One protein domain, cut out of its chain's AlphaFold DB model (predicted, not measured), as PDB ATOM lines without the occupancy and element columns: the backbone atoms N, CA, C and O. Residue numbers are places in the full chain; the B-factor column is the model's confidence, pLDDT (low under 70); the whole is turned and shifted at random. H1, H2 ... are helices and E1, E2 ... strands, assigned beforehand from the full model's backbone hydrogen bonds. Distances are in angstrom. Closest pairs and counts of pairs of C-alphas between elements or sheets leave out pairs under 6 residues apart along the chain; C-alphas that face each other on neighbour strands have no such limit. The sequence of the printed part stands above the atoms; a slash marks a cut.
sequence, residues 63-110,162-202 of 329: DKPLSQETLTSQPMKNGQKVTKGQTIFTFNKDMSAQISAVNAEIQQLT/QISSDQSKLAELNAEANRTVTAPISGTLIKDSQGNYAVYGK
ATOM      1  N   ASP A  63     121.916 255.768 316.526       92.94
ATOM      2  CA  ASP A  63     121.806 256.942 315.662       92.94
ATOM      3  C   ASP A  63     120.344 257.260 315.292       92.94
ATOM      4  O   ASP A  63     120.085 258.168 314.501       92.94
ATOM      5  N   LYS A  64     119.372 256.533 315.861       92.00
ATOM      6  CA  LYS A  64     117.958 256.727 315.547       92.00
ATOM      7  C   LYS A  64     117.395 257.932 316.309       92.00
ATOM      8  O   LYS A  64     117.531 257.985 317.537       92.00
ATOM      9  N   PRO A  65     116.747 258.880 315.611       90.56
ATOM     10  CA  PRO A  65     116.020 259.953 316.270       90.56
ATOM     11  C   PRO A  65     114.807 259.391 317.020       90.56
ATOM     12  O   PRO A  65     114.191 258.412 316.590       90.56
ATOM     13  N   LEU A  66     114.458 260.025 318.136       89.62
ATOM     14  CA  LEU A  66     113.160 259.844 318.779       89.62
ATOM     15  C   LEU A  66     112.095 260.690 318.057       89.62
ATOM     16  O   LEU A  66     112.365 261.353 317.054       89.62
ATOM     17  N   SER A  67     110.853 260.651 318.545       85.69
ATOM     18  CA  SER A  67     109.747 261.414 317.953       85.69
ATOM     19  C   SER A  67     110.086 262.905 317.845       85.69
ATOM     20  O   SER A  67     110.456 263.523 318.842       85.69
ATOM     21  N   GLN A  68     109.919 263.472 316.644       87.19
ATOM     22  CA  GLN A  68     110.186 264.884 316.318       87.19
ATOM     23  C   GLN A  68     111.655 265.325 316.445       87.19
ATOM     24  O   GLN A  68     111.941 266.518 316.372       87.19
ATOM     25  N   GLU A  69     112.592 264.390 316.603       93.06
ATOM     26  CA  GLU A  69     114.020 264.688 316.583       93.06
ATOM     27  C   GLU A  69     114.616 264.537 315.180       93.06
ATOM     28  O   GLU A  69     114.160 263.752 314.346       93.06
ATOM     29  N   THR A  70     115.717 265.243 314.948       92.81
ATOM     30  CA  THR A  70     116.566 265.101 313.766       92.81
ATOM     31  C   THR A  70     118.019 264.939 314.190       92.81
ATOM     32  O   THR A  70     118.468 265.569 315.146       92.81
ATOM     33  N   LEU A  71     118.770 264.071 313.507       93.56
ATOM     34  CA  LEU A  71     120.210 263.930 313.728       93.56
ATOM     35  C   LEU A  71     120.919 265.174 313.181       93.56
ATOM     36  O   LEU A  71     120.888 265.423 311.979       93.56
ATOM     37  N   THR A  72     121.569 265.943 314.053       93.31
ATOM     38  CA  THR A  72     122.249 267.193 313.681       93.31
ATOM     39  C   THR A  72     123.758 267.052 313.601       93.31
ATOM     40  O   THR A  72     124.407 267.799 312.871       93.31
ATOM     41  N   SER A  73     124.342 266.097 314.329       92.62
ATOM     42  CA  SER A  73     125.787 265.882 314.307       92.62
ATOM     43  C   SER A  73     126.180 264.433 314.561       92.62
ATOM     44  O   SER A  73     125.618 263.759 315.425       92.62
ATOM     45  N   GLN A  74     127.208 263.992 313.836       92.75
ATOM     46  CA  GLN A  74     127.942 262.753 314.064       92.75
ATOM     47  C   GLN A  74     129.450 263.057 313.958       92.75
ATOM     48  O   GLN A  74     130.040 262.899 312.885       92.75
ATOM     49  N   PRO A  75     130.099 263.532 315.036       88.88
ATOM     50  CA  PRO A  75     131.516 263.901 314.999       88.88
ATOM     51  C   PRO A  75     132.454 262.699 314.801       88.88
ATOM     52  O   PRO A  75     133.583 262.874 314.344       88.88
ATOM     53  N   MET A  76     132.001 261.484 315.133       91.38
ATOM     54  CA  MET A  76     132.817 260.269 315.097       91.38
ATOM     55  C   MET A  76     132.535 259.423 313.853       91.38
ATOM     56  O   MET A  76     131.386 259.129 313.511       91.38
ATOM     57  N   LYS A  77     133.606 258.981 313.187       92.38
ATOM     58  CA  LYS A  77     133.526 258.106 312.010       92.38
ATOM     59  C   LYS A  77     133.553 256.630 312.405       92.38
ATOM     60  O   LYS A  77     134.073 256.255 313.454       92.38
ATOM     61  N   ASN A  78     133.027 255.782 311.523       94.00
ATOM     62  CA  ASN A  78     133.173 254.333 311.645       94.00
ATOM     63  C   ASN A  78     134.664 253.944 311.707       94.00
ATOM     64  O   ASN A  78     135.465 254.446 310.918       94.00
ATOM     65  N   GLY A  79     135.030 253.064 312.636       92.75
ATOM     66  CA  GLY A  79     136.403 252.638 312.906       92.75
ATOM     67  C   GLY A  79     137.217 253.593 313.788       92.75
ATOM     68  O   GLY A  79     138.384 253.316 314.062       92.75
ATOM     69  N   GLN A  80     136.646 254.714 314.243       95.38
ATOM     70  CA  GLN A  80     137.363 255.688 315.066       95.38
ATOM     71  C   GLN A  80     137.350 255.296 316.549       95.38
ATOM     72  O   GLN A  80     136.351 254.798 317.070       95.38
ATOM     73  N   LYS A  81     138.460 255.563 317.248       95.62
ATOM     74  CA  LYS A  81     138.537 255.386 318.702       95.62
ATOM     75  C   LYS A  81     137.712 256.448 319.429       95.62
ATOM     76  O   LYS A  81     137.789 257.625 319.082       95.62
ATOM     77  N   VAL A  82     136.979 256.017 320.449       96.94
ATOM     78  CA  VAL A  82     136.174 256.847 321.351       96.94
ATOM     79  C   VAL A  82     136.594 256.615 322.801       96.94
ATOM     80  O   VAL A  82     136.995 255.510 323.173       96.94
ATOM     81  N   THR A  83     136.479 257.642 323.637       97.62
ATOM     82  CA  THR A  83     136.592 257.518 325.096       97.62
ATOM     83  C   THR A  83     135.211 257.483 325.743       97.62
ATOM     84  O   THR A  83     134.261 258.071 325.228       97.62
ATOM     85  N   LYS A  84     135.080 256.807 326.890       97.56
ATOM     86  CA  LYS A  84     133.838 256.814 327.675       97.56
ATOM     87  C   LYS A  84     133.365 258.250 327.941       97.56
ATOM     88  O   LYS A  84     134.148 259.090 328.377       97.56
ATOM     89  N   GLY A  85     132.084 258.513 327.691       97.25
ATOM     90  CA  GLY A  85     131.451 259.828 327.819       97.25
ATOM     91  C   GLY A  85     131.598 260.738 326.595       97.25
ATOM     92  O   GLY A  85     130.938 261.771 326.537       97.25
ATOM     93  N   GLN A  86     132.401 260.368 325.592       97.31
ATOM     94  CA  GLN A  86     132.545 261.158 324.370       97.31
ATOM     95  C   GLN A  86     131.252 261.149 323.547       97.31
ATOM     96  O   GLN A  86     130.676 260.088 323.309       97.31
ATOM     97  N   THR A  87     130.811 262.316 323.077       96.69
ATOM     98  CA  THR A  87     129.626 262.446 322.217       96.69
ATOM     99  C   THR A  87     129.829 261.749 320.873       96.69
ATOM    100  O   THR A  87     130.806 262.003 320.169       96.69
ATOM    101  N   ILE A  88     128.878 260.889 320.510       96.50
ATOM    102  CA  ILE A  88     128.842 260.142 319.247       96.50
ATOM    103  C   ILE A  88     127.785 260.724 318.307       96.50
ATOM    104  O   ILE A  88     128.059 260.884 317.118       96.50
ATOM    105  N   PHE A  89     126.607 261.059 318.839       96.31
ATOM    106  CA  PHE A  89     125.499 261.639 318.081       96.31
ATOM    107  C   PHE A  89     124.880 262.803 318.849       96.31
ATOM    108  O   PHE A  89     124.764 262.749 320.076       96.31
ATOM    109  N   THR A  90     124.428 263.814 318.115       95.00
ATOM    110  CA  THR A  90     123.611 264.908 318.646       95.00
ATOM    111  C   THR A  90     122.320 264.983 317.857       95.00
ATOM    112  O   THR A  90     122.343 264.987 316.626       95.00
ATOM    113  N   PHE A  91     121.205 265.054 318.568       95.94
ATOM    114  CA  PHE A  91     119.875 265.206 318.008       95.94
ATOM    115  C   PHE A  91     119.299 266.549 318.421       95.94
ATOM    116  O   PHE A  91     119.561 267.026 319.526       95.94
ATOM    117  N   ASN A  92     118.501 267.133 317.536       95.12
ATOM    118  CA  ASN A  92     117.734 268.325 317.836       95.12
ATOM    119  C   ASN A  92     116.239 268.069 317.655       95.12
ATOM    120  O   ASN A  92     115.827 267.484 316.650       95.12
ATOM    121  N   LYS A  93     115.450 268.528 318.621       94.56
ATOM    122  CA  LYS A  93     113.993 268.612 318.544       94.56
ATOM    123  C   LYS A  93     113.616 270.079 318.383       94.56
ATOM    124  O   LYS A  93     114.094 270.920 319.147       94.56
ATOM    125  N   ASP A  94     112.751 270.384 317.418       91.94
ATOM    126  CA  ASP A  94     112.245 271.748 317.267       91.94
ATOM    127  C   ASP A  94     111.324 272.086 318.445       91.94
ATOM    128  O   ASP A  94     110.186 271.621 318.539       91.94
ATOM    129  N   MET A  95     111.861 272.878 319.368       92.06
ATOM    130  CA  MET A  95     111.152 273.425 320.524       92.06
ATOM    131  C   MET A  95     111.132 274.957 320.485       92.06
ATOM    132  O   MET A  95     110.949 275.615 321.510       92.06
ATOM    133  N   SER A  96     111.359 275.542 319.301       91.88
ATOM    134  CA  SER A  96     111.512 276.987 319.118       91.88
ATOM    135  C   SER A  96     110.294 277.768 319.614       91.88
ATOM    136  O   SER A  96     110.456 278.795 320.274       91.88
ATOM    137  N   ALA A  97     109.082 277.260 319.377       94.19
ATOM    138  CA  ALA A  97     107.840 277.875 319.837       94.19
ATOM    139  C   ALA A  97     107.715 277.876 321.372       94.19
ATOM    140  O   ALA A  97     107.399 278.907 321.962       94.19
ATOM    141  N   GLN A  98     108.005 276.749 322.029       95.25
ATOM    142  CA  GLN A  98     107.937 276.610 323.488       95.25
ATOM    143  C   GLN A  98     109.003 277.471 324.171       95.25
ATOM    144  O   GLN A  98     108.705 278.185 325.126       95.25
ATOM    145  N   ILE A  99     110.232 277.442 323.647       94.56
ATOM    146  CA  ILE A  99     111.349 278.266 324.121       94.56
ATOM    147  C   ILE A  99     111.019 279.758 323.968       94.56
ATOM    148  O   ILE A  99     111.229 280.537 324.897       94.56
ATOM    149  N   SER A 100     110.462 280.161 322.822       95.38
ATOM    150  CA  SER A 100     110.078 281.558 322.574       95.38
ATOM    151  C   SER A 100     108.949 282.021 323.495       95.38
ATOM    152  O   SER A 100     108.997 283.148 323.980       95.38
ATOM    153  N   ALA A 101     107.968 281.158 323.779       97.06
ATOM    154  CA  ALA A 101     106.874 281.470 324.696       97.06
ATOM    155  C   ALA A 101     107.374 281.728 326.128       97.06
ATOM    156  O   ALA A 101     107.030 282.751 326.714       97.06
ATOM    157  N   VAL A 102     108.244 280.859 326.659       96.81
ATOM    158  CA  VAL A 102     108.830 281.038 328.003       96.81
ATOM    159  C   VAL A 102     109.712 282.292 328.062       96.81
ATOM    160  O   VAL A 102     109.645 283.060 329.017       96.81
ATOM    161  N   ASN A 103     110.498 282.563 327.015       95.44
ATOM    162  CA  ASN A 103     111.291 283.793 326.944       95.44
ATOM    163  C   ASN A 103     110.423 285.061 326.941       95.44
ATOM    164  O   ASN A 103     110.792 286.049 327.578       95.44
ATOM    165  N   ALA A 104     109.283 285.049 326.244       97.00
ATOM    166  CA  ALA A 104     108.353 286.175 326.236       97.00
ATOM    167  C   ALA A 104     107.738 286.420 327.627       97.00
ATOM    168  O   ALA A 104     107.637 287.570 328.052       97.00
ATOM    169  N   GLU A 105     107.404 285.355 328.359       96.44
ATOM    170  CA  GLU A 105     106.886 285.429 329.733       96.44
ATOM    171  C   GLU A 105     107.918 286.034 330.700       96.44
ATOM    172  O   GLU A 105     107.618 286.998 331.411       96.44
ATOM    173  N   ILE A 106     109.174 285.574 330.637       96.00
ATOM    174  CA  ILE A 106     110.285 286.148 331.415       96.00
ATOM    175  C   ILE A 106     110.456 287.643 331.107       96.00
ATOM    176  O   ILE A 106     110.619 288.454 332.025       96.00
ATOM    177  N   GLN A 107     110.413 288.037 329.830       96.38
ATOM    178  CA  GLN A 107     110.537 289.444 329.428       96.38
ATOM    179  C   GLN A 107     109.375 290.289 329.954       96.38
ATOM    180  O   GLN A 107     109.601 291.389 330.463       96.38
ATOM    181  N   GLN A 108     108.147 289.771 329.884       97.06
ATOM    182  CA  GLN A 108     106.960 290.452 330.391       97.06
ATOM    183  C   GLN A 108     107.027 290.661 331.911       97.06
ATOM    184  O   GLN A 108     106.767 291.769 332.392       97.06
ATOM    185  N   LEU A 109     107.422 289.639 332.675       95.94
ATOM    186  CA  LEU A 109     107.590 289.739 334.128       95.94
ATOM    187  C   LEU A 109     108.719 290.705 334.504       95.94
ATOM    188  O   LEU A 109     108.564 291.519 335.415       95.94
ATOM    189  N   THR A 110     109.824 290.685 333.759       94.69
ATOM    190  CA  THR A 110     110.954 291.603 333.970       94.69
ATOM    191  C   THR A 110     110.551 293.056 333.703       94.69
ATOM    192  O   THR A 110     110.843 293.939 334.512       94.69
ATOM    193  N   GLN A 162     108.658 283.511 339.981       97.06
ATOM    194  CA  GLN A 162     108.165 283.004 338.699       97.06
ATOM    195  C   GLN A 162     109.256 283.045 337.620       97.06
ATOM    196  O   GLN A 162     109.492 282.037 336.965       97.06
ATOM    197  N   ILE A 163     110.007 284.148 337.515       97.12
ATOM    198  CA  ILE A 163     111.153 284.263 336.600       97.12
ATOM    199  C   ILE A 163     112.171 283.144 336.854       97.12
ATOM    200  O   ILE A 163     112.658 282.540 335.902       97.12
ATOM    201  N   SER A 164     112.493 282.836 338.116       97.12
ATOM    202  CA  SER A 164     113.402 281.726 338.440       97.12
ATOM    203  C   SER A 164     112.848 280.371 337.990       97.12
ATOM    204  O   SER A 164     113.585 279.575 337.412       97.12
ATOM    205  N   SER A 165     111.550 280.122 338.195       97.44
ATOM    206  CA  SER A 165     110.883 278.907 337.708       97.44
ATOM    207  C   SER A 165     110.929 278.802 336.177       97.44
ATOM    208  O   SER A 165     111.269 277.752 335.630       97.44
ATOM    209  N   ASP A 166     110.644 279.896 335.473       97.19
ATOM    210  CA  ASP A 166     110.651 279.937 334.010       97.19
ATOM    211  C   ASP A 166     112.065 279.785 333.439       97.19
ATOM    212  O   ASP A 166     112.252 279.134 332.411       97.19
ATOM    213  N   GLN A 167     113.087 280.297 334.130       96.38
ATOM    214  CA  GLN A 167     114.493 280.056 333.790       96.38
ATOM    215  C   GLN A 167     114.873 278.576 333.926       96.38
ATOM    216  O   GLN A 167     115.564 278.044 333.054       96.38
ATOM    217  N   SER A 168     114.407 277.885 334.973       97.00
ATOM    218  CA  SER A 168     114.603 276.435 335.108       97.00
ATOM    219  C   SER A 168     113.902 275.668 333.988       97.00
ATOM    220  O   SER A 168     114.531 274.841 333.329       97.00
ATOM    221  N   LYS A 169     112.646 276.014 333.685       96.62
ATOM    222  CA  LYS A 169     111.893 275.435 332.565       96.62
ATOM    223  C   LYS A 169     112.592 275.669 331.225       96.62
ATOM    224  O   LYS A 169     112.653 274.771 330.393       96.62
ATOM    225  N   LEU A 170     113.163 276.852 331.006       95.31
ATOM    226  CA  LEU A 170     113.936 277.159 329.806       95.31
ATOM    227  C   LEU A 170     115.195 276.285 329.700       95.31
ATOM    228  O   LEU A 170     115.527 275.825 328.608       95.31
ATOM    229  N   ALA A 171     115.899 276.039 330.807       94.25
ATOM    230  CA  ALA A 171     117.053 275.141 330.824       94.25
ATOM    231  C   ALA A 171     116.651 273.693 330.493       94.25
ATOM    232  O   ALA A 171     117.317 273.048 329.683       94.25
ATOM    233  N   GLU A 172     115.536 273.215 331.050       94.56
ATOM    234  CA  GLU A 172     114.968 271.897 330.745       94.56
ATOM    235  C   GLU A 172     114.573 271.774 329.269       94.56
ATOM    236  O   GLU A 172     114.982 270.822 328.610       94.56
ATOM    237  N   LEU A 173     113.866 272.768 328.716       94.44
ATOM    238  CA  LEU A 173     113.498 272.802 327.297       94.44
ATOM    239  C   LEU A 173     114.734 272.803 326.391       94.44
ATOM    240  O   LEU A 173     114.741 272.126 325.370       94.44
ATOM    241  N   ASN A 174     115.796 273.530 326.749       91.75
ATOM    242  CA  ASN A 174     117.039 273.531 325.971       91.75
ATOM    243  C   ASN A 174     117.782 272.189 326.042       91.75
ATOM    244  O   ASN A 174     118.389 271.780 325.047       91.75
ATOM    245  N   ALA A 175     117.744 271.511 327.190       90.00
ATOM    246  CA  ALA A 175     118.316 270.179 327.354       90.00
ATOM    247  C   ALA A 175     117.507 269.123 326.583       90.00
ATOM    248  O   ALA A 175     118.094 268.286 325.898       90.00
ATOM    249  N   GLU A 176     116.173 269.191 326.631       89.81
ATOM    250  CA  GLU A 176     115.287 268.321 325.850       89.81
ATOM    251  C   GLU A 176     115.442 268.571 324.346       89.81
ATOM    252  O   GLU A 176     115.502 267.626 323.559       89.81
ATOM    253  N   ALA A 177     115.585 269.836 323.939       92.00
ATOM    254  CA  ALA A 177     115.805 270.206 322.549       92.00
ATOM    255  C   ALA A 177     117.126 269.661 321.993       92.00
ATOM    256  O   ALA A 177     117.252 269.553 320.777       92.00
ATOM    257  N   ASN A 178     118.107 269.326 322.841       91.75
ATOM    258  CA  ASN A 178     119.447 268.907 322.429       91.75
ATOM    259  C   ASN A 178     119.878 267.617 323.132       91.75
ATOM    260  O   ASN A 178     120.700 267.613 324.051       91.75
ATOM    261  N   ARG A 179     119.363 266.487 322.652       92.94
ATOM    262  CA  ARG A 179     119.761 265.173 323.158       92.94
ATOM    263  C   ARG A 179     121.107 264.755 322.574       92.94
ATOM    264  O   ARG A 179     121.318 264.781 321.363       92.94
ATOM    265  N   THR A 180     122.006 264.276 323.428       94.38
ATOM    266  CA  THR A 180     123.277 263.678 323.002       94.38
ATOM    267  C   THR A 180     123.316 262.193 323.333       94.38
ATOM    268  O   THR A 180     122.765 261.738 324.333       94.38
ATOM    269  N   VAL A 181     123.965 261.417 322.468       95.81
ATOM    270  CA  VAL A 181     124.317 260.019 322.724       95.81
ATOM    271  C   VAL A 181     125.821 259.960 322.894       95.81
ATOM    272  O   VAL A 181     126.566 260.369 322.000       95.81
ATOM    273  N   THR A 182     126.269 259.455 324.037       96.88
ATOM    274  CA  THR A 182     127.684 259.357 324.391       96.88
ATOM    275  C   THR A 182     128.165 257.909 324.369       96.88
ATOM    276  O   THR A 182     127.374 256.967 324.430       96.88
ATOM    277  N   ALA A 183     129.477 257.719 324.255       97.62
ATOM    278  CA  ALA A 183     130.099 256.406 324.316       97.62
ATOM    279  C   ALA A 183     129.980 255.823 325.740       97.62
ATOM    280  O   ALA A 183     130.527 256.409 326.679       97.62
ATOM    281  N   PRO A 184     129.324 254.667 325.936       97.62
ATOM    282  CA  PRO A 184     129.177 254.067 327.267       97.62
ATOM    283  C   PRO A 184     130.496 253.484 327.802       97.62
ATOM    284  O   PRO A 184     130.703 253.414 329.016       97.62
ATOM    285  N   ILE A 185     131.403 253.114 326.892       98.00
ATOM    286  CA  ILE A 185     132.734 252.563 327.167       98.00
ATOM    287  C   ILE A 185     133.780 253.209 326.256       98.00
ATOM    288  O   ILE A 185     133.446 253.810 325.235       98.00
ATOM    289  N   SER A 186     135.053 253.080 326.626       97.50
ATOM    290  CA  SER A 186     136.167 253.435 325.743       97.50
ATOM    291  C   SER A 186     136.425 252.297 324.761       97.50
ATOM    292  O   SER A 186     136.428 251.135 325.159       97.50
ATOM    293  N   GLY A 187     136.680 252.614 323.495       96.00
ATOM    294  CA  GLY A 187     136.814 251.581 322.477       96.00
ATOM    295  C   GLY A 187     136.866 252.127 321.060       96.00
ATOM    296  O   GLY A 187     137.317 253.246 320.828       96.00
ATOM    297  N   THR A 188     136.410 251.326 320.107       95.88
ATOM    298  CA  THR A 188     136.294 251.678 318.690       95.88
ATOM    299  C   THR A 188     134.823 251.707 318.298       95.88
ATOM    300  O   THR A 188     134.105 250.736 318.528       95.88
ATOM    301  N   LEU A 189     134.365 252.808 317.707       96.88
ATOM    302  CA  LEU A 189     133.009 252.918 317.175       96.88
ATOM    303  C   LEU A 189     132.909 252.131 315.867       96.88
ATOM    304  O   LEU A 189     133.581 252.473 314.897       96.88
ATOM    305  N   ILE A 190     132.058 251.111 315.826       95.44
ATOM    306  CA  ILE A 190     131.841 250.268 314.650       95.44
ATOM    307  C   ILE A 190     130.380 250.360 314.214       95.44
ATOM    308  O   ILE A 190     129.473 250.251 315.038       95.44
ATOM    309  N   LYS A 191     130.165 250.538 312.910       94.50
ATOM    310  CA  LYS A 191     128.874 250.372 312.240       94.50
ATOM    311  C   LYS A 191     128.821 248.979 311.616       94.50
ATOM    312  O   LYS A 191     129.678 248.658 310.791       94.50
ATOM    313  N   ASP A 192     127.861 248.157 312.031       89.31
ATOM    314  CA  ASP A 192     127.661 246.820 311.468       89.31
ATOM    315  C   ASP A 192     127.068 246.873 310.045       89.31
ATOM    316  O   ASP A 192     126.724 247.940 309.525       89.31
ATOM    317  N   SER A 193     126.978 245.716 309.380       88.00
ATOM    318  CA  SER A 193     126.455 245.624 308.010       88.00
ATOM    319  C   SER A 193     124.957 245.925 307.915       88.00
ATOM    320  O   SER A 193     124.475 246.286 306.844       88.00
ATOM    321  N   GLN A 194     124.229 245.816 309.025       88.75
ATOM    322  CA  GLN A 194     122.826 246.197 309.169       88.75
ATOM    323  C   GLN A 194     122.655 247.698 309.463       88.75
ATOM    324  O   GLN A 194     121.532 248.200 309.493       88.75
ATOM    325  N   GLY A 195     123.758 248.425 309.650       89.50
ATOM    326  CA  GLY A 195     123.794 249.857 309.888       89.50
ATOM    327  C   GLY A 195     123.686 250.277 311.355       89.50
ATOM    328  O   GLY A 195     123.650 251.478 311.607       89.50
ATOM    329  N   ASN A 196     123.668 249.350 312.314       93.69
ATOM    330  CA  ASN A 196     123.642 249.685 313.736       93.69
ATOM    331  C   ASN A 196     125.042 250.039 314.234       93.69
ATOM    332  O   ASN A 196     126.038 249.438 313.825       93.69
ATOM    333  N   TYR A 197     125.116 250.980 315.171       95.75
ATOM    334  CA  TYR A 197     126.371 251.361 315.800       95.75
ATOM    335  C   TYR A 197     126.573 250.657 317.143       95.75
ATOM    336  O   TYR A 197     125.645 250.428 317.920       95.75
ATOM    337  N   ALA A 198     127.826 250.337 317.440       97.25
ATOM    338  CA  ALA A 198     128.248 249.853 318.742       97.25
ATOM    339  C   ALA A 198     129.691 250.273 319.023       97.25
ATOM    340  O   ALA A 198     130.508 250.406 318.111       97.25
ATOM    341  N   VAL A 199     130.011 250.466 320.298       97.69
ATOM    342  CA  VAL A 199     131.383 250.665 320.758       97.69
ATOM    343  C   VAL A 199     131.950 249.309 321.153       97.69
ATOM    344  O   VAL A 199     131.375 248.603 321.980       97.69
ATOM    345  N   TYR A 200     133.048 248.936 320.503       96.69
ATOM    346  CA  TYR A 200     133.782 247.694 320.720       96.69
ATOM    347  C   TYR A 200     134.970 248.006 321.626       96.69
ATOM    348  O   TYR A 200     135.736 248.912 321.298       96.69
ATOM    349  N   GLY A 201     135.118 247.289 322.737       95.56
ATOM    350  CA  GLY A 201     136.206 247.459 323.697       95.56
ATOM    351  C   GLY A 201     137.578 247.034 323.158       95.56
ATOM    352  O   GLY A 201     137.959 247.345 322.024       95.56
ATOM    353  N   LYS A 202     138.374 246.355 323.981       93.50
ATOM    354  CA  LYS A 202     139.683 245.834 323.576       93.50
ATOM    355  C   LYS A 202     139.517 244.531 322.788       93.50
ATOM    356  O   LYS A 202     138.620 243.742 323.075       93.50
TER     357      LYS A 202
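This is residues 63 to 110 and 162 to 202 of the 329 residues of an uncharacterized protein of Companilactobacillus ginsenosidimutans (UniProt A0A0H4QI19). Two helices, H1 and H2, lie side by side as an arm at one end of a long, narrow model, a small sheet of E1, E2 and E3 comes next along its length, and the hairpin of E4 and E5 makes the opposite end. The arm grows out of the sheet, as E2 leads into H1 and H2 leads back into E3. The 89 printed residues hold two named helices and five named strands, in the order E1 E2 H1 H2 E3 E4 E5, of mixed class; both sheets, E1 - E2 - E3 and E4 - E5, are antiparallel. The whole is loose, with a radius of gyration of the C-alphas of 17.4 A and spans of 55 by 22 by 16 A.

E1, residues 69 to 73, and E2, residues 87 to 93, form a hairpin at 140 degrees, with N 70 and O 92 at 2.8 A. H1, residues 96 to 110, touches H2, residues 162 to 177, at a shallow tilt of 17 degrees, opposite ways; their closest C-alphas, of Ile 106 and Ile 163, are 5.6 A apart. In both helices every O i to N i+4 pair is within hydrogen-bond range. H2 only grazes the sheet, with residues 172 to 177. E3, residues 178 to 182, is antiparallel to E2 at 159 degrees, with N 91 and O 179 at 2.8 A. E4, residues 187 to 191, and E5, residues 197 to 200, form a hairpin at 150 degrees, with N 190 and O 198 at 2.8 A; E3 and E4 are apart. Residues 81 to 82 pair with 187 to 188 of E4, antiparallel.

E1 begins at C-alpha 69 (114.020, 264.688, 316.583) and is 12.0 A long; E2 is 17.2 A. H1 is 20.8 A and H2 22.0 A; E3 is 12.8 A and E4 13.0 A. E5, 9.6 A, ends at C-alpha 200 (133.782, 247.694, 320.720).

The two farthest C-alphas, of Gln 108 and Lys 202, are 55.7 A apart. Residues 111 to 161 are not printed, and C-alphas 110 and 162 are 10.2 A apart across the cut. The link from E1 to E2 is long, 13 residues. No printed residue is under 70 in pLDDT.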